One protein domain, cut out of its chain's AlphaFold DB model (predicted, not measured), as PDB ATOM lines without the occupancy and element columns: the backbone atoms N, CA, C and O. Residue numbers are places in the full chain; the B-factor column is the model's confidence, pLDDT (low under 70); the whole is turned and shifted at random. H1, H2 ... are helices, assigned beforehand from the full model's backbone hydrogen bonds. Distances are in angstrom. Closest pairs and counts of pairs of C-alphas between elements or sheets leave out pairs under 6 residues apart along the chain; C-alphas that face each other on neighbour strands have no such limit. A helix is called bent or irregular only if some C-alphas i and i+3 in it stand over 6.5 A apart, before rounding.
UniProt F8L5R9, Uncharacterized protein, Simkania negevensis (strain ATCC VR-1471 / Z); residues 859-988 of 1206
ATOM      1  N   LYS A 859     -48.660  79.861 -24.636       81.31
ATOM      2  CA  LYS A 859     -48.276  79.513 -26.014       81.31
ATOM      3  C   LYS A 859     -48.180  80.727 -26.930       81.31
ATOM      4  O   LYS A 859     -47.383  80.707 -27.861       81.31
ATOM      5  N   HIS A 860     -48.936  81.777 -26.629       81.81
ATOM      6  CA  HIS A 860     -48.923  83.027 -27.375       81.81
ATOM      7  C   HIS A 860     -47.594  83.773 -27.197       81.81
ATOM      8  O   HIS A 860     -47.012  84.193 -28.194       81.81
ATOM      9  N   PHE A 861     -47.032  83.826 -25.982       87.06
ATOM     10  CA  PHE A 861     -45.718  84.432 -25.726       87.06
ATOM     11  C   PHE A 861     -44.603  83.864 -26.610       87.06
ATOM     12  O   PHE A 861     -43.757  84.609 -27.098       87.06
ATOM     13  N   ALA A 862     -44.595  82.550 -26.846       86.94
ATOM     14  CA  ALA A 862     -43.554  81.935 -27.663       86.94
ATOM     15  C   ALA A 862     -43.555  82.444 -29.112       86.94
ATOM     16  O   ALA A 862     -42.489  82.596 -29.700       86.94
ATOM     17  N   THR A 863     -44.725  82.799 -29.654       87.06
ATOM     18  CA  THR A 863     -44.830  83.413 -30.990       87.06
ATOM     19  C   THR A 863     -44.223  84.820 -31.046       87.06
ATOM     20  O   THR A 863     -43.781  85.261 -32.103       87.06
ATOM     21  N   HIS A 864     -44.120  85.495 -29.896       90.25
ATOM     22  CA  HIS A 864     -43.504  86.818 -29.750       90.25
ATOM     23  C   HIS A 864     -42.004  86.760 -29.454       90.25
ATOM     24  O   HIS A 864     -41.311  87.766 -29.609       90.25
ATOM     25  N   TYR A 865     -41.488  85.598 -29.039       91.31
ATOM     26  CA  TYR A 865     -40.099  85.425 -28.610       91.31
ATOM     27  C   TYR A 865     -39.066  85.908 -29.644       91.31
ATOM     28  O   TYR A 865     -38.176  86.665 -29.255       91.31
ATOM     29  N   PRO A 866     -39.182  85.602 -30.954       91.12
ATOM     30  CA  PRO A 866     -38.213  86.089 -31.939       91.12
ATOM     31  C   PRO A 866     -38.188  87.618 -32.066       91.12
ATOM     32  O   PRO A 866     -37.122  88.217 -32.194       91.12
ATOM     33  N   ALA A 867     -39.352  88.273 -31.991       88.44
ATOM     34  CA  ALA A 867     -39.440  89.731 -32.040       88.44
ATOM     35  C   ALA A 867     -38.816  90.377 -30.793       88.44
ATOM     36  O   ALA A 867     -38.117  91.386 -30.902       88.44
ATOM     37  N   LEU A 868     -39.015  89.765 -29.622       91.00
ATOM     38  CA  LEU A 868     -38.390  90.185 -28.368       91.00
ATOM     39  C   LEU A 868     -36.866  90.021 -28.400       91.00
ATOM     40  O   LEU A 868     -36.146  90.939 -28.014       91.00
ATOM     41  N   LEU A 869     -36.377  88.887 -28.904       92.38
ATOM     42  CA  LEU A 869     -34.951  88.610 -29.050       92.38
ATOM     43  C   LEU A 869     -34.274  89.593 -30.018       92.38
ATOM     44  O   LEU A 869     -33.198  90.117 -29.727       92.38
ATOM     45  N   ASN A 870     -34.921  89.902 -31.143       89.44
ATOM     46  CA  ASN A 870     -34.425  90.902 -32.089       89.44
ATOM     47  C   ASN A 870     -34.371  92.304 -31.461       89.44
ATOM     48  O   ASN A 870     -33.387  93.018 -31.644       89.44
ATOM     49  N   ALA A 871     -35.392  92.689 -30.688       88.31
ATOM     50  CA  ALA A 871     -35.404  93.951 -29.951       88.31
ATOM     51  C   ALA A 871     -34.293  94.012 -28.885       88.31
ATOM     52  O   ALA A 871     -33.609  95.027 -28.777       88.31
ATOM     53  N   PHE A 872     -34.068  92.919 -28.151       92.50
ATOM     54  CA  PHE A 872     -32.990  92.793 -27.166       92.50
ATOM     55  C   PHE A 872     -31.596  92.890 -27.804       92.50
ATOM     56  O   PHE A 872     -30.728  93.596 -27.292       92.50
ATOM     57  N   THR A 873     -31.395  92.222 -28.942       90.44
ATOM     58  CA  THR A 873     -30.142  92.267 -29.718       90.44
ATOM     59  C   THR A 873     -29.876  93.687 -30.218       90.44
ATOM     60  O   THR A 873     -28.805  94.240 -29.989       90.44
ATOM     61  N   LEU A 874     -30.888  94.330 -30.819       88.19
ATOM     62  CA  LEU A 874     -30.791  95.713 -31.285       88.19
ATOM     63  C   LEU A 874     -30.452  96.675 -30.140       88.19
ATOM     64  O   LEU A 874     -29.589  97.534 -30.298       88.19
ATOM     65  N   TYR A 875     -31.118  96.528 -28.993       89.31
ATOM     66  CA  TYR A 875     -30.832  97.335 -27.813       89.31
ATOM     67  C   TYR A 875     -29.395  97.129 -27.318       89.31
ATOM     68  O   TYR A 875     -28.690  98.102 -27.064       89.31
ATOM     69  N   SER A 876     -28.944  95.877 -27.222       89.19
ATOM     70  CA  SER A 876     -27.602  95.536 -26.738       89.19
ATOM     71  C   SER A 876     -26.511  96.155 -27.610       89.19
ATOM     72  O   SER A 876     -25.666  96.894 -27.108       89.19
ATOM     73  N   ASP A 877     -26.575  95.918 -28.919       84.19
ATOM     74  CA  ASP A 877     -25.493  96.295 -29.828       84.19
ATOM     75  C   ASP A 877     -25.525  97.781 -30.183       84.19
ATOM     76  O   ASP A 877     -24.491  98.442 -30.198       84.19
ATOM     77  N   LYS A 878     -26.711  98.324 -30.487       82.00
ATOM     78  CA  LYS A 878     -26.848  99.669 -31.074       82.00
ATOM     79  C   LYS A 878     -27.162 100.768 -30.084       82.00
ATOM     80  O   LYS A 878     -27.065 101.938 -30.440       82.00
ATOM     81  N   ILE A 879     -27.586 100.419 -28.874       84.62
ATOM     82  CA  ILE A 879     -28.008 101.409 -27.883       84.62
ATOM     83  C   ILE A 879     -27.127 101.319 -26.649       84.62
ATOM     84  O   ILE A 879     -26.546 102.327 -26.260       84.62
ATOM     85  N   ALA A 880     -26.978 100.132 -26.060       87.88
ATOM     86  CA  ALA A 880     -26.142  99.956 -24.882       87.88
ATOM     87  C   ALA A 880     -24.656 100.148 -25.216       87.88
ATOM     88  O   ALA A 880     -24.058 101.096 -24.716       87.88
ATOM     89  N   VAL A 881     -24.068  99.317 -26.084       87.81
ATOM     90  CA  VAL A 881     -22.629  99.402 -26.411       87.81
ATOM     91  C   VAL A 881     -22.280 100.735 -27.078       87.81
ATOM     92  O   VAL A 881     -21.455 101.480 -26.547       87.81
ATOM     93  N   ASP A 882     -22.938 101.066 -28.195       87.88
ATOM     94  CA  ASP A 882     -22.669 102.310 -28.933       87.88
ATOM     95  C   ASP A 882     -22.906 103.555 -28.052       87.88
ATOM     96  O   ASP A 882     -22.124 104.503 -28.098       87.88
ATOM     97  N   GLY A 883     -23.936 103.553 -27.195       85.75
ATOM     98  CA  GLY A 883     -24.227 104.666 -26.286       85.75
ATOM     99  C   GLY A 883     -23.190 104.843 -25.170       85.75
ATOM    100  O   GLY A 883     -22.843 105.979 -24.836       85.75
ATOM    101  N   LEU A 884     -22.669 103.745 -24.609       88.38
ATOM    102  CA  LEU A 884     -21.581 103.774 -23.624       88.38
ATOM    103  C   LEU A 884     -20.285 104.312 -24.243       88.38
ATOM    104  O   LEU A 884     -19.660 105.210 -23.676       88.38
ATOM    105  N   LEU A 885     -19.903 103.793 -25.415       90.00
ATOM    106  CA  LEU A 885     -18.688 104.205 -26.122       90.00
ATOM    107  C   LEU A 885     -18.763 105.663 -26.576       90.00
ATOM    108  O   LEU A 885     -17.831 106.421 -26.323       90.00
ATOM    109  N   LEU A 886     -19.899 106.086 -27.139       88.81
ATOM    110  CA  LEU A 886     -20.118 107.482 -27.522       88.81
ATOM    111  C   LEU A 886     -19.939 108.417 -26.322       88.81
ATOM    112  O   LEU A 886     -19.287 109.456 -26.433       88.81
ATOM    113  N   LYS A 887     -20.484 108.047 -25.154       89.81
ATOM    114  CA  LYS A 887     -20.354 108.874 -23.954       89.81
ATOM    115  C   LYS A 887     -18.920 108.915 -23.429       89.81
ATOM    116  O   LYS A 887     -18.473 109.963 -22.960       89.81
ATOM    117  N   TRP A 888     -18.197 107.803 -23.508       93.06
ATOM    118  CA  TRP A 888     -16.777 107.771 -23.175       93.06
ATOM    119  C   TRP A 888     -15.957 108.668 -24.109       93.06
ATOM    120  O   TRP A 888     -15.179 109.492 -23.627       93.06
ATOM    121  N   ASP A 889     -16.203 108.606 -25.417       92.25
ATOM    122  CA  ASP A 889     -15.544 109.465 -26.403       92.25
ATOM    123  C   ASP A 889     -15.834 110.955 -26.164       92.25
ATOM    124  O   ASP A 889     -14.917 111.775 -26.220       92.25
ATOM    125  N   GLU A 890     -17.069 111.334 -25.802       91.75
ATOM    126  CA  GLU A 890     -17.394 112.714 -25.396       91.75
ATOM    127  C   GLU A 890     -16.528 113.192 -24.218       91.75
ATOM    128  O   GLU A 890     -16.040 114.331 -24.204       91.75
ATOM    129  N   ILE A 891     -16.341 112.331 -23.214       91.00
ATOM    130  CA  ILE A 891     -15.530 112.633 -22.033       91.00
ATOM    131  C   ILE A 891     -14.053 112.749 -22.417       91.00
ATOM    132  O   ILE A 891     -13.418 113.734 -22.024       91.00
ATOM    133  N   LYS A 892     -13.523 111.809 -23.210       92.88
ATOM    134  CA  LYS A 892     -12.145 111.840 -23.722       92.88
ATOM    135  C   LYS A 892     -11.860 113.125 -24.488       92.88
ATOM    136  O   LYS A 892     -10.971 113.877 -24.100       92.88
ATOM    137  N   VAL A 893     -12.695 113.468 -25.470       93.56
ATOM    138  CA  VAL A 893     -12.550 114.697 -26.272       93.56
ATOM    139  C   VAL A 893     -12.548 115.949 -25.390       93.56
ATOM    140  O   VAL A 893     -11.751 116.869 -25.595       93.56
ATOM    141  N   LYS A 894     -13.414 116.005 -24.368       93.12
ATOM    142  CA  LYS A 894     -13.449 117.132 -23.423       93.12
ATOM    143  C   LYS A 894     -12.148 117.247 -22.618       93.12
ATOM    144  O   LYS A 894     -11.685 118.365 -22.380       93.12
ATOM    145  N   ARG A 895     -11.569 116.120 -22.198       93.62
ATOM    146  CA  ARG A 895     -10.321 116.047 -21.418       93.62
ATOM    147  C   ARG A 895      -9.092 116.337 -22.275       93.62
ATOM    148  O   ARG A 895      -8.235 117.116 -21.862       93.62
ATOM    149  N   ASP A 896      -9.039 115.811 -23.492       94.19
ATOM    150  CA  ASP A 896      -7.979 116.093 -24.463       94.19
ATOM    151  C   ASP A 896      -7.929 117.569 -24.824       94.19
ATOM    152  O   ASP A 896      -6.858 118.176 -24.841       94.19
ATOM    153  N   LYS A 897      -9.091 118.203 -24.994       92.56
ATOM    154  CA  LYS A 897      -9.151 119.651 -25.200       92.56
ATOM    155  C   LYS A 897      -8.529 120.434 -24.037       92.56
ATOM    156  O   LYS A 897      -7.908 121.468 -24.271       92.56
ATOM    157  N   ALA A 898      -8.689 119.964 -22.799       91.50
ATOM    158  CA  ALA A 898      -8.100 120.597 -21.618       91.50
ATOM    159  C   ALA A 898      -6.592 120.315 -21.467       91.50
ATOM    160  O   ALA A 898      -5.883 121.123 -20.874       91.50
ATOM    161  N   THR A 899      -6.100 119.206 -22.023       92.44
ATOM    162  CA  THR A 899      -4.723 118.706 -21.836       92.44
ATOM    163  C   THR A 899      -3.848 118.785 -23.085       92.44
ATOM    164  O   THR A 899      -2.705 118.336 -23.054       92.44
ATOM    165  N   LYS A 900      -4.351 119.380 -24.175       92.94
ATOM    166  CA  LYS A 900      -3.687 119.419 -25.492       92.94
ATOM    167  C   LYS A 900      -3.425 118.008 -26.041       92.94
ATOM    168  O   LYS A 900      -2.304 117.704 -26.430       92.94
ATOM    169  N   GLU A 901      -4.465 117.174 -26.038       92.00
ATOM    170  CA  GLU A 901      -4.475 115.810 -26.605       92.00
ATOM    171  C   GLU A 901      -3.558 114.808 -25.883       92.00
ATOM    172  O   GLU A 901      -3.213 113.765 -26.425       92.00
ATOM    173  N   LYS A 902      -3.155 115.109 -24.642       91.38
ATOM    174  CA  LYS A 902      -2.303 114.216 -23.843       91.38
ATOM    175  C   LYS A 902      -3.087 113.187 -23.030       91.38
ATOM    176  O   LYS A 902      -2.504 112.189 -22.618       91.38
ATOM    177  N   PHE A 903      -4.363 113.441 -22.739       94.69
ATOM    178  CA  PHE A 903      -5.138 112.625 -21.805       94.69
ATOM    179  C   PHE A 903      -5.445 111.236 -22.368       94.69
ATOM    180  O   PHE A 903      -5.161 110.251 -21.693       94.69
ATOM    181  N   SER A 904      -5.983 111.143 -23.585       91.94
ATOM    182  CA  SER A 904      -6.351 109.847 -24.170       91.94
ATOM    183  C   SER A 904      -5.147 108.917 -24.359       91.94
ATOM    184  O   SER A 904      -5.227 107.801 -23.849       91.94
ATOM    185  N   PRO A 905      -4.004 109.355 -24.937       91.25
ATOM    186  CA  PRO A 905      -2.809 108.511 -25.012       91.25
ATOM    187  C   PRO A 905      -2.338 108.028 -23.637       91.25
ATOM    188  O   PRO A 905      -1.978 106.872 -23.470       91.25
ATOM    189  N   LEU A 906      -2.393 108.889 -22.614       90.88
ATOM    190  CA  LEU A 906      -1.978 108.518 -21.262       90.88
ATOM    191  C   LEU A 906      -2.853 107.408 -20.657       90.88
ATOM    192  O   LEU A 906      -2.328 106.502 -20.013       90.88
ATOM    193  N   ILE A 907      -4.172 107.484 -20.840       91.31
ATOM    194  CA  ILE A 907      -5.111 106.476 -20.329       91.31
ATOM    195  C   ILE A 907      -4.999 105.173 -21.123       91.31
ATOM    196  O   ILE A 907      -4.880 104.110 -20.518       91.31
ATOM    197  N   GLU A 908      -5.008 105.264 -22.453       87.50
ATOM    198  CA  GLU A 908      -5.054 104.106 -23.351       87.50
ATOM    199  C   GLU A 908      -3.719 103.341 -23.391       87.50
ATOM    200  O   GLU A 908      -3.731 102.115 -23.468       87.50
ATOM    201  N   GLU A 909      -2.574 104.029 -23.289       85.56
ATOM    202  CA  GLU A 909      -1.250 103.389 -23.361       85.56
ATOM    203  C   GLU A 909      -0.668 103.015 -21.989       85.56
ATOM    204  O   GLU A 909       0.083 102.045 -21.902       85.56
ATOM    205  N   PHE A 910      -0.968 103.774 -20.922       85.31
ATOM    206  CA  PHE A 910      -0.257 103.629 -19.642       85.31
ATOM    207  C   PHE A 910      -1.133 103.409 -18.413       85.31
ATOM    208  O   PHE A 910      -0.581 102.984 -17.402       85.31
ATOM    209  N   TYR A 911      -2.431 103.730 -18.426       89.19
ATOM    210  CA  TYR A 911      -3.300 103.607 -17.244       89.19
ATOM    211  C   TYR A 911      -4.582 102.827 -17.545       89.19
ATOM    212  O   TYR A 911      -5.686 103.286 -17.227       89.19
ATOM    213  N   SER A 912      -4.431 101.609 -18.078       83.12
ATOM    214  CA  SER A 912      -5.566 100.773 -18.502       83.12
ATOM    215  C   SER A 912      -6.565 100.491 -17.366       83.12
ATOM    216  O   SER A 912      -7.774 100.465 -17.575       83.12
ATOM    217  N   HIS A 913      -6.083 100.384 -16.122       83.19
ATOM    218  CA  HIS A 913      -6.910 100.183 -14.924       83.19
ATOM    219  C   HIS A 913      -7.866 101.350 -14.611       83.19
ATOM    220  O   HIS A 913      -8.790 101.192 -13.810       83.19
ATOM    221  N   THR A 914      -7.632 102.522 -15.204       86.44
ATOM    222  CA  THR A 914      -8.532 103.683 -15.131       86.44
ATOM    223  C   THR A 914      -9.301 103.924 -16.428       86.44
ATOM    224  O   THR A 914     -10.094 104.856 -16.481       86.44
ATOM    225  N   ASP A 915      -9.118 103.088 -17.455       89.31
ATOM    226  CA  ASP A 915      -9.872 103.175 -18.703       89.31
ATOM    227  C   ASP A 915     -11.262 102.525 -18.544       89.31
ATOM    228  O   ASP A 915     -11.378 101.297 -18.453       89.31
ATOM    229  N   PRO A 916     -12.357 103.309 -18.556       88.19
ATOM    230  CA  PRO A 916     -13.705 102.767 -18.434       88.19
ATOM    231  C   PRO A 916     -14.095 101.854 -19.607       88.19
ATOM    232  O   PRO A 916     -15.034 101.065 -19.471       88.19
ATOM    233  N   SER A 917     -13.410 101.954 -20.756       86.50
ATOM    234  CA  SER A 917     -13.718 101.153 -21.946       86.50
ATOM    235  C   SER A 917     -13.546  99.648 -21.694       86.50
ATOM    236  O   SER A 917     -14.342  98.841 -22.182       86.50
ATOM    237  N   GLN A 918     -12.608  99.281 -20.813       84.50
ATOM    238  CA  GLN A 918     -12.328  97.898 -20.413       84.50
ATOM    239  C   GLN A 918     -13.520  97.226 -19.710       84.50
ATOM    240  O   GLN A 918     -13.620  96.000 -19.652       84.50
ATOM    241  N   HIS A 919     -14.471  98.014 -19.203       84.38
ATOM    242  CA  HIS A 919     -15.631  97.529 -18.457       84.38
ATOM    243  C   HIS A 919     -16.953  97.604 -19.240       84.38
ATOM    244  O   HIS A 919     -17.999  97.208 -18.716       84.38
ATOM    245  N   VAL A 920     -16.930  98.025 -20.512       86.25
ATOM    246  CA  VAL A 920     -18.120  98.086 -21.386       86.25
ATOM    247  C   VAL A 920     -18.905  96.767 -21.442       86.25
ATOM    248  O   VAL A 920     -20.135  96.827 -21.346       86.25
ATOM    249  N   PRO A 921     -18.283  95.568 -21.510       85.12
ATOM    250  CA  PRO A 921     -19.034  94.310 -21.479       85.12
ATOM    251  C   PRO A 921     -19.849  94.119 -20.191       85.12
ATOM    252  O   PRO A 921     -20.995  93.671 -20.244       85.12
ATOM    253  N   MET A 922     -19.285  94.497 -19.039       85.69
ATOM    254  CA  MET A 922     -19.968  94.417 -17.745       85.69
ATOM    255  C   MET A 922     -21.149  95.394 -17.688       85.69
ATOM    256  O   MET A 922     -22.239  95.021 -17.256       85.69
ATOM    257  N   TYR A 923     -20.961  96.628 -18.159       85.12
ATOM    258  CA  TYR A 923     -22.028  97.634 -18.195       85.12
ATOM    259  C   TYR A 923     -23.147  97.250 -19.160       85.12
ATOM    260  O   TYR A 923     -24.325  97.396 -18.838       85.12
ATOM    261  N   THR A 924     -22.792  96.679 -20.310       89.12
ATOM    262  CA  THR A 924     -23.761  96.157 -21.281       89.12
ATOM    263  C   THR A 924     -24.629  95.077 -20.640       89.12
ATOM    264  O   THR A 924     -25.847  95.114 -20.786       89.12
ATOM    265  N   ALA A 925     -24.041  94.175 -19.845       87.44
ATOM    266  CA  ALA A 925     -24.792  93.140 -19.136       87.44
ATOM    267  C   ALA A 925     -25.796  93.704 -18.111       87.44
ATOM    268  O   ALA A 925     -26.884  93.146 -17.960       87.44
ATOM    269  N   GLN A 926     -25.461  94.809 -17.435       88.06
ATOM    270  CA  GLN A 926     -26.372  95.496 -16.509       88.06
ATOM    271  C   GLN A 926     -27.494  96.231 -17.256       88.06
ATOM    272  O   GLN A 926     -28.654  96.168 -16.859       88.06
ATOM    273  N   LEU A 927     -27.182  96.887 -18.378       89.44
ATOM    274  CA  LEU A 927     -28.181  97.551 -19.222       89.44
ATOM    275  C   LEU A 927     -29.149  96.546 -19.860       89.44
ATOM    276  O   LEU A 927     -30.354  96.790 -19.916       89.44
ATOM    277  N   GLN A 928     -28.649  95.383 -20.276       92.38
ATOM    278  CA  GLN A 928     -29.467  94.258 -20.733       92.38
ATOM    279  C   GLN A 928     -30.454  93.793 -19.653       92.38
ATOM    280  O   GLN A 928     -31.622  93.550 -19.951       92.38
ATOM    281  N   GLU A 929     -30.017  93.715 -18.395       91.94
ATOM    282  CA  GLU A 929     -30.899  93.397 -17.271       91.94
ATOM    283  C   GLU A 929     -31.967  94.479 -17.060       91.94
ATOM    284  O   GLU A 929     -33.141  94.147 -16.891       91.94
ATOM    285  N   VAL A 930     -31.602  95.765 -17.143       89.19
ATOM    286  CA  VAL A 930     -32.560  96.885 -17.079       89.19
ATOM    287  C   VAL A 930     -33.618  96.763 -18.175       89.19
ATOM    288  O   VAL A 930     -34.808  96.895 -17.883       89.19
ATOM    289  N   PHE A 931     -33.212  96.452 -19.408       91.75
ATOM    290  CA  PHE A 931     -34.131  96.241 -20.524       91.75
ATOM    291  C   PHE A 931     -35.117  95.104 -20.232       91.75
ATOM    292  O   PHE A 931     -36.328  95.319 -20.261       91.75
ATOM    293  N   VAL A 932     -34.627  93.906 -19.882       91.62
ATOM    294  CA  VAL A 932     -35.499  92.745 -19.622       91.62
ATOM    295  C   VAL A 932     -36.405  92.981 -18.416       91.62
ATOM    296  O   VAL A 932     -37.583  92.614 -18.448       91.62
ATOM    297  N   ASN A 933     -35.903  93.630 -17.365       89.12
ATOM    298  CA  ASN A 933     -36.689  93.971 -16.183       89.12
ATOM    299  C   ASN A 933     -37.765  95.025 -16.478       89.12
ATOM    300  O   ASN A 933     -38.855  94.911 -15.913       89.12
ATOM    301  N   GLY A 934     -37.519  95.953 -17.408       86.31
ATOM    302  CA  GLY A 934     -38.496  96.942 -17.878       86.31
ATOM    303  C   GLY A 934     -39.656  96.358 -18.694       86.31
ATOM    304  O   GLY A 934     -40.757  96.903 -18.662       86.31
ATOM    305  N   LEU A 935     -39.460  95.215 -19.363       90.19
ATOM    306  CA  LEU A 935     -40.517  94.578 -20.156       90.19
ATOM    307  C   LEU A 935     -41.647  94.008 -19.284       90.19
ATOM    308  O   LEU A 935     -41.420  93.163 -18.415       90.19
ATOM    309  N   ASP A 936     -42.896  94.365 -19.572       88.69
ATOM    310  CA  ASP A 936     -44.068  93.721 -18.966       88.69
ATOM    311  C   ASP A 936     -44.414  92.431 -19.727       88.69
ATOM    312  O   ASP A 936     -45.232  92.415 -20.652       88.69
ATOM    313  N   LEU A 937     -43.746  91.335 -19.351       87.00
ATOM    314  CA  LEU A 937     -43.861  90.043 -20.034       87.00
ATOM    315  C   LEU A 937     -45.283  89.459 -19.959       87.00
ATOM    316  O   LEU A 937     -45.738  88.835 -20.916       87.00
ATOM    317  N   SER A 938     -46.027  89.726 -18.878       82.88
ATOM    318  CA  SER A 938     -47.431  89.311 -18.736       82.88
ATOM    319  C   SER A 938     -48.363  90.081 -19.670       82.88
ATOM    320  O   SER A 938     -49.308  89.515 -20.225       82.88
ATOM    321  N   LYS A 939     -48.105  91.374 -19.880       86.50
ATOM    322  CA  LYS A 939     -48.842  92.171 -20.862       86.50
ATOM    323  C   LYS A 939     -48.495  91.756 -22.288       86.50
ATOM    324  O   LYS A 939     -49.414  91.609 -23.090       86.50
ATOM    325  N   ILE A 940     -47.212  91.527 -22.588       88.88
ATOM    326  CA  ILE A 940     -46.733  91.047 -23.897       88.88
ATOM    327  C   ILE A 940     -47.417  89.734 -24.291       88.88
ATOM    328  O   ILE A 940     -47.873  89.608 -25.425       88.88
ATOM    329  N   ASP A 941     -47.576  88.802 -23.349       85.56
ATOM    330  CA  ASP A 941     -48.253  87.517 -23.575       85.56
ATOM    331  C   ASP A 941     -49.713  87.660 -24.051       85.56
ATOM    332  O   ASP A 941     -50.280  86.742 -24.630       85.56
ATOM    333  N   ASN A 942     -50.331  88.830 -23.862       84.88
ATOM    334  CA  ASN A 942     -51.698  89.117 -24.301       84.88
ATOM    335  C   ASN A 942     -51.771  90.090 -25.496       84.88
ATOM    336  O   ASN A 942     -52.868  90.433 -25.947       84.88
ATOM    337  N   MET A 943     -50.633  90.564 -26.018       89.69
ATOM    338  CA  MET A 943     -50.596  91.515 -27.136       89.69
ATOM    339  C   MET A 943     -50.791  90.832 -28.492       89.69
ATOM    340  O   MET A 943     -50.358  89.700 -28.724       89.69
ATOM    341  N   ARG A 944     -51.394  91.559 -29.437       84.94
ATOM    342  CA  ARG A 944     -51.305  91.230 -30.869       84.94
ATOM    343  C   ARG A 944     -49.948  91.676 -31.420       84.94
ATOM    344  O   ARG A 944     -49.371  92.633 -30.914       84.94
ATOM    345  N   GLU A 945     -49.478  91.044 -32.489       76.38
ATOM    346  CA  GLU A 945     -48.175  91.331 -33.115       76.38
ATOM    347  C   GLU A 945     -47.984  92.827 -33.462       76.38
ATOM    348  O   GLU A 945     -46.968  93.429 -33.125       76.38
ATOM    349  N   GLU A 946     -49.014  93.477 -34.015       77.50
ATOM    350  CA  GLU A 946     -49.017  94.919 -34.338       77.50
ATOM    351  C   GLU A 946     -48.831  95.818 -33.096       77.50
ATOM    352  O   GLU A 946     -48.222  96.891 -33.155       77.50
ATOM    353  N   GLN A 947     -49.353  95.371 -31.949       85.44
ATOM    354  CA  GLN A 947     -49.236  96.069 -30.669       85.44
ATOM    355  C   GLN A 947     -47.868  95.825 -30.028       85.44
ATOM    356  O   GLN A 947     -47.327  96.740 -29.410       85.44
ATOM    357  N   LEU A 948     -47.302  94.626 -30.207       85.69
ATOM    358  CA  LEU A 948     -45.986  94.257 -29.696       85.69
ATOM    359  C   LEU A 948     -44.885  95.122 -30.307       85.69
ATOM    360  O   LEU A 948     -44.088  95.686 -29.568       85.69
ATOM    361  N   VAL A 949     -44.856  95.273 -31.635       83.88
ATOM    362  CA  VAL A 949     -43.821  96.083 -32.301       83.88
ATOM    363  C   VAL A 949     -43.866  97.530 -31.803       83.88
ATOM    364  O   VAL A 949     -42.840  98.085 -31.422       83.88
ATOM    365  N   SER A 950     -45.066  98.117 -31.720       82.88
ATOM    366  CA  SER A 950     -45.254  99.481 -31.203       82.88
ATOM    367  C   SER A 950     -44.834  99.613 -29.732       82.88
ATOM    368  O   SER A 950     -44.293 100.642 -29.331       82.88
ATOM    369  N   TYR A 951     -45.077  98.577 -28.923       88.56
ATOM    370  CA  TYR A 951     -44.638  98.521 -27.532       88.56
ATOM    371  C   TYR A 951     -43.109  98.460 -27.428       88.56
ATOM    372  O   TYR A 951     -42.527  99.295 -26.746       88.56
ATOM    373  N   LEU A 952     -42.454  97.548 -28.151       87.12
ATOM    374  CA  LEU A 952     -40.997  97.379 -28.108       87.12
ATOM    375  C   LEU A 952     -40.248  98.607 -28.618       87.12
ATOM    376  O   LEU A 952     -39.250  98.986 -28.017       87.12
ATOM    377  N   VAL A 953     -40.745  99.266 -29.672       85.19
ATOM    378  CA  VAL A 953     -40.176 100.538 -30.142       85.19
ATOM    379  C   VAL A 953     -40.243 101.593 -29.040       85.19
ATOM    380  O   VAL A 953     -39.234 102.225 -28.754       85.19
ATOM    381  N   LYS A 954     -41.389 101.736 -28.362       85.88
ATOM    382  CA  LYS A 954     -41.544 102.699 -27.266       85.88
ATOM    383  C   LYS A 954     -40.626 102.392 -26.076       85.88
ATOM    384  O   LYS A 954     -40.055 103.315 -25.500       85.88
ATOM    385  N   GLU A 955     -40.497 101.120 -25.698       85.94
ATOM    386  CA  GLU A 955     -39.586 100.701 -24.624       85.94
ATOM    387  C   GLU A 955     -38.131 101.001 -25.005       85.94
ATOM    388  O   GLU A 955     -37.415 101.635 -24.232       85.94
ATOM    389  N   ILE A 956     -37.719 100.657 -26.230       85.62
ATOM    390  CA  ILE A 956     -36.392 100.978 -26.761       85.62
ATOM    391  C   ILE A 956     -36.142 102.493 -26.753       85.62
ATOM    392  O   ILE A 956     -35.129 102.931 -26.212       85.62
ATOM    393  N   GLU A 957     -37.061 103.300 -27.293       83.25
ATOM    394  CA  GLU A 957     -36.958 104.767 -27.329       83.25
ATOM    395  C   GLU A 957     -36.812 105.373 -25.929       83.25
ATOM    396  O   GLU A 957     -36.024 106.298 -25.734       83.25
ATOM    397  N   SER A 958     -37.517 104.820 -24.936       83.25
ATOM    398  CA  SER A 958     -37.413 105.267 -23.542       83.25
ATOM    399  C   SER A 958     -36.052 104.969 -22.903       83.25
ATOM    400  O   SER A 958     -35.670 105.625 -21.932       83.25
ATOM    401  N   LEU A 959     -35.304 104.016 -23.464       83.94
ATOM    402  CA  LEU A 959     -34.013 103.566 -22.957       83.94
ATOM    403  C   LEU A 959     -32.814 104.130 -23.738       83.94
ATOM    404  O   LEU A 959     -31.685 103.900 -23.311       83.94
ATOM    405  N   ILE A 960     -33.013 104.898 -24.821       82.00
ATOM    406  CA  ILE A 960     -31.915 105.428 -25.660       82.00
ATOM    407  C   ILE A 960     -30.915 106.272 -24.856       82.00
ATOM    408  O   ILE A 960     -29.708 106.136 -25.027       82.00
ATOM    409  N   GLU A 961     -31.396 107.134 -23.957       79.75
ATOM    410  CA  GLU A 961     -30.527 108.015 -23.159       79.75
ATOM    411  C   GLU A 961     -29.970 107.347 -21.890       79.75
ATOM    412  O   GLU A 961     -29.109 107.917 -21.213       79.75
ATOM    413  N   VAL A 962     -30.474 106.162 -21.528       80.44
ATOM    414  CA  VAL A 962     -30.131 105.493 -20.265       80.44
ATOM    415  C   VAL A 962     -28.650 105.111 -20.198       80.44
ATOM    416  O   VAL A 962     -28.037 105.467 -19.191       80.44
ATOM    417  N   PRO A 963     -28.032 104.485 -21.223       85.06
ATOM    418  CA  PRO A 963     -26.610 104.140 -21.197       85.06
ATOM    419  C   PRO A 963     -25.712 105.350 -20.917       85.06
ATOM    420  O   PRO A 963     -24.877 105.298 -20.018       85.06
ATOM    421  N   GLY A 964     -25.939 106.470 -21.614       81.94
ATOM    422  CA  GLY A 964     -25.144 107.689 -21.449       81.94
ATOM    423  C   GLY A 964     -25.295 108.329 -20.065       81.94
ATOM    424  O   GLY A 964     -24.294 108.672 -19.440       81.94
ATOM    425  N   LYS A 965     -26.527 108.451 -19.546       82.56
ATOM    426  CA  LYS A 965     -26.777 109.006 -18.197       82.56
ATOM    427  C   LYS A 965     -26.229 108.107 -17.094       82.56
ATOM    428  O   LYS A 965     -25.669 108.594 -16.114       82.56
ATOM    429  N   TRP A 966     -26.415 106.799 -17.250       82.56
ATOM    430  CA  TRP A 966     -25.935 105.804 -16.303       82.56
ATOM    431  C   TRP A 966     -24.404 105.810 -16.246       82.56
ATOM    432  O   TRP A 966     -23.828 105.922 -15.162       82.56
ATOM    433  N   PHE A 967     -23.755 105.801 -17.413       86.75
ATOM    434  CA  PHE A 967     -22.303 105.880 -17.519       86.75
ATOM    435  C   PHE A 967     -21.754 107.184 -16.955       86.75
ATOM    436  O   PHE A 967     -20.763 107.149 -16.245       86.75
ATOM    437  N   GLU A 968     -22.399 108.328 -17.196       85.31
ATOM    438  CA  GLU A 968     -21.956 109.613 -16.647       85.31
ATOM    439  C   GLU A 968     -21.962 109.625 -15.108       85.31
ATOM    440  O   GLU A 968     -20.990 110.067 -14.491       85.31
ATOM    441  N   GLY A 969     -23.015 109.086 -14.482       83.06
ATOM    442  CA  GLY A 969     -23.088 108.953 -13.025       83.06
ATOM    443  C   GLY A 969     -22.019 108.014 -12.466       83.06
ATOM    444  O   GLY A 969     -21.317 108.366 -11.516       83.06
ATOM    445  N   PHE A 970     -21.856 106.845 -13.087       84.94
ATOM    446  CA  PHE A 970     -20.855 105.858 -12.686       84.94
ATOM    447  C   PHE A 970     -19.418 106.360 -12.894       84.94
ATOM    448  O   PHE A 970     -18.555 106.189 -12.029       84.94
ATOM    449  N   TYR A 971     -19.161 107.005 -14.030       89.75
ATOM    450  CA  TYR A 971     -17.883 107.621 -14.359       89.75
ATOM    451  C   TYR A 971     -17.506 108.645 -13.293       89.75
ATOM    452  O   TYR A 971     -16.392 108.608 -12.775       89.75
ATOM    453  N   ALA A 972     -18.440 109.525 -12.920       87.00
ATOM    454  CA  ALA A 972     -18.196 110.548 -11.912       87.00
ATOM    455  C   ALA A 972     -17.829 109.949 -10.544       87.00
ATOM    456  O   ALA A 972     -16.935 110.477  -9.884       87.00
ATOM    457  N   SER A 973     -18.470 108.848 -10.131       84.50
ATOM    458  CA  SER A 973     -18.183 108.210  -8.842       84.50
ATOM    459  C   SER A 973     -16.917 107.352  -8.838       84.50
ATOM    460  O   SER A 973     -16.284 107.245  -7.793       84.50
ATOM    461  N   SER A 974     -16.557 106.740  -9.970       85.31
ATOM    462  CA  SER A 974     -15.511 105.702 -10.016       85.31
ATOM    463  C   SER A 974     -14.188 106.200 -10.597       85.31
ATOM    464  O   SER A 974     -13.130 105.843 -10.093       85.31
ATOM    465  N   TYR A 975     -14.237 107.061 -11.617       90.88
ATOM    466  CA  TYR A 975     -13.050 107.542 -12.341       90.88
ATOM    467  C   TYR A 975     -12.887 109.062 -12.300       90.88
ATOM    468  O   TYR A 975     -11.789 109.576 -12.502       90.88
ATOM    469  N   GLY A 976     -13.964 109.803 -12.019       91.00
ATOM    470  CA  GLY A 976     -14.015 111.263 -12.113       91.00
ATOM    471  C   GLY A 976     -12.878 111.949 -11.360       91.00
ATOM    472  O   GLY A 976     -12.127 112.708 -11.966       91.00
ATOM    473  N   ALA A 977     -12.694 111.611 -10.081       90.19
ATOM    474  CA  ALA A 977     -11.648 112.197  -9.241       90.19
ATOM    475  C   ALA A 977     -10.224 111.894  -9.749       90.19
ATOM    476  O   ALA A 977      -9.358 112.772  -9.726       90.19
ATOM    477  N   GLN A 978      -9.984 110.675 -10.239       92.56
ATOM    478  CA  GLN A 978      -8.692 110.259 -10.792       92.56
ATOM    479  C   GLN A 978      -8.388 111.007 -12.090       92.56
ATOM    480  O   GLN A 978      -7.316 111.590 -12.241       92.56
ATOM    481  N   HIS A 979      -9.359 111.070 -13.000       94.75
ATOM    482  CA  HIS A 979      -9.218 111.770 -14.271       94.75
ATOM    483  C   HIS A 979      -9.131 113.290 -14.099       94.75
ATOM    484  O   HIS A 979      -8.401 113.939 -14.847       94.75
ATOM    485  N   ASP A 980      -9.817 113.870 -13.110       93.38
ATOM    486  CA  ASP A 980      -9.660 115.275 -12.720       93.38
ATOM    487  C   ASP A 980      -8.232 115.571 -12.272       93.38
ATOM    488  O   ASP A 980      -7.616 116.513 -12.779       93.38
ATOM    489  N   TRP A 981      -7.681 114.734 -11.388       94.25
ATOM    490  CA  TRP A 981      -6.305 114.888 -10.934       94.25
ATOM    491  C   TRP A 981      -5.309 114.754 -12.090       94.25
ATOM    492  O   TRP A 981      -4.440 115.615 -12.236       94.25
ATOM    493  N   LEU A 982      -5.467 113.735 -12.950       94.00
ATOM    494  CA  LEU A 982      -4.621 113.537 -14.132       94.00
ATOM    495  C   LEU A 982      -4.688 114.742 -15.068       94.00
ATOM    496  O   LEU A 982      -3.650 115.258 -15.454       94.00
ATOM    497  N   THR A 983      -5.885 115.246 -15.374       93.56
ATOM    498  CA  THR A 983      -6.065 116.426 -16.239       93.56
ATOM    499  C   THR A 983      -5.298 117.637 -15.694       93.56
ATOM    500  O   THR A 983      -4.643 118.345 -16.453       93.56
ATOM    501  N   ALA A 984      -5.355 117.869 -14.377       92.12
ATOM    502  CA  ALA A 984      -4.708 119.010 -13.726       92.12
ATOM    503  C   ALA A 984      -3.180 118.865 -13.574       92.12
ATOM    504  O   ALA A 984      -2.478 119.867 -13.406       92.12
ATOM    505  N   ASN A 985      -2.666 117.632 -13.612       93.69
ATOM    506  CA  ASN A 985      -1.267 117.305 -13.335       93.69
ATOM    507  C   ASN A 985      -0.542 116.621 -14.502       93.69
ATOM    508  O   ASN A 985       0.604 116.215 -14.338       93.69
ATOM    509  N   ILE A 986      -1.156 116.526 -15.683       93.56
ATOM    510  CA  ILE A 986      -0.613 115.756 -16.810       93.56
ATOM    511  C   ILE A 986       0.778 116.224 -17.243       93.56
ATOM    512  O   ILE A 986       1.643 115.409 -17.536       93.56
ATOM    513  N   ASP A 987       1.023 117.536 -17.205       92.50
ATOM    514  CA  ASP A 987       2.314 118.130 -17.564       92.50
ATOM    515  C   ASP A 987       3.409 117.878 -16.511       92.50
ATOM    516  O   ASP A 987       4.587 118.083 -16.792       92.50
ATOM    517  N   ARG A 988       3.034 117.421 -15.308       93.75
ATOM    518  CA  ARG A 988       3.953 117.057 -14.215       93.75
ATOM    519  C   ARG A 988       4.355 115.586 -14.249       93.75
ATOM    520  O   ARG A 988       5.312 115.206 -13.577       93.75
TER     521      ARG A 988
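This is residues 859 to 988 of the 1206 residues of an uncharacterized protein of Simkania negevensis (strain ATCC VR-1471 / Z) (UniProt F8L5R9). A long helix, H1, runs nearly the length of a slender rod, and the rest of the printed part folds back along it: H2 crosses near one end, H3 returns beside the middle of H1, and H5 and then H6 run along it in turn. The 130 printed residues, with six named helices, H1 to H6 in order, and no named strand, are all helix in class. The whole is loose, with a radius of gyration of the C-alphas of 18.9 A and spans of 65 by 21 by 21 A.

H1, residues 859 to 899, is 58.7 A long and begins at C-alpha 859 (-48.276, 79.513, -26.014). H2 is residues 903 to 910, H3 916 to 934 with 25.5 A, H4 937 to 940, and H5 945 to 959 with 21.3 A. H6, residues 962 to 988, is 36.5 A long and ends at C-alpha 988 (3.953, 117.057, -14.215). Three helices are irregular: C-alphas 863 and 866 in H1 are 7.2 A apart, 918 and 921 in H3 7.7 A, and 984 and 987 in H6 8.1 A.

H1 is the hub. H1, H3 and H6 form an up and down bundle, each running against the one before. H1 touches H3 with residues 872 to 888 alone, closest at the C-alphas of Ala 880 and Thr 924, 5.8 A, opposite ways at 35.3 degrees, only just a steep tilt. H6 touches H1 at Lys 887 and Gly 964, C-alphas 5.5 A apart, at a shallow tilt of 21 degrees, the same way. H5 touches H1 residues 864 to 875 alone, closest at the C-alphas of Tyr 875 and Ile 956, 6.7 A. H2 is about perpendicular to H1, at 74 degrees, and touches it at the C-alphas of Asp 896 and Phe 903, 5.2 A. H4 is close to H1 but not clearly touching, with C-alphas 861 and 940 6.9 A apart. In H2 every O i to N i+4 pair is within hydrogen-bond range, against 30 of 37 in H1, 12 of 15 in H3, 10 of 11 in H5 and 18 of 23 in H6; H4 is too short for such a pair.

The C-alphas farthest apart, of Lys 859 and Arg 988, are 65.4 A apart. The printed part has no cut, and its five links are tight. Its mean pLDDT is 88.1, and no printed residue is under 70.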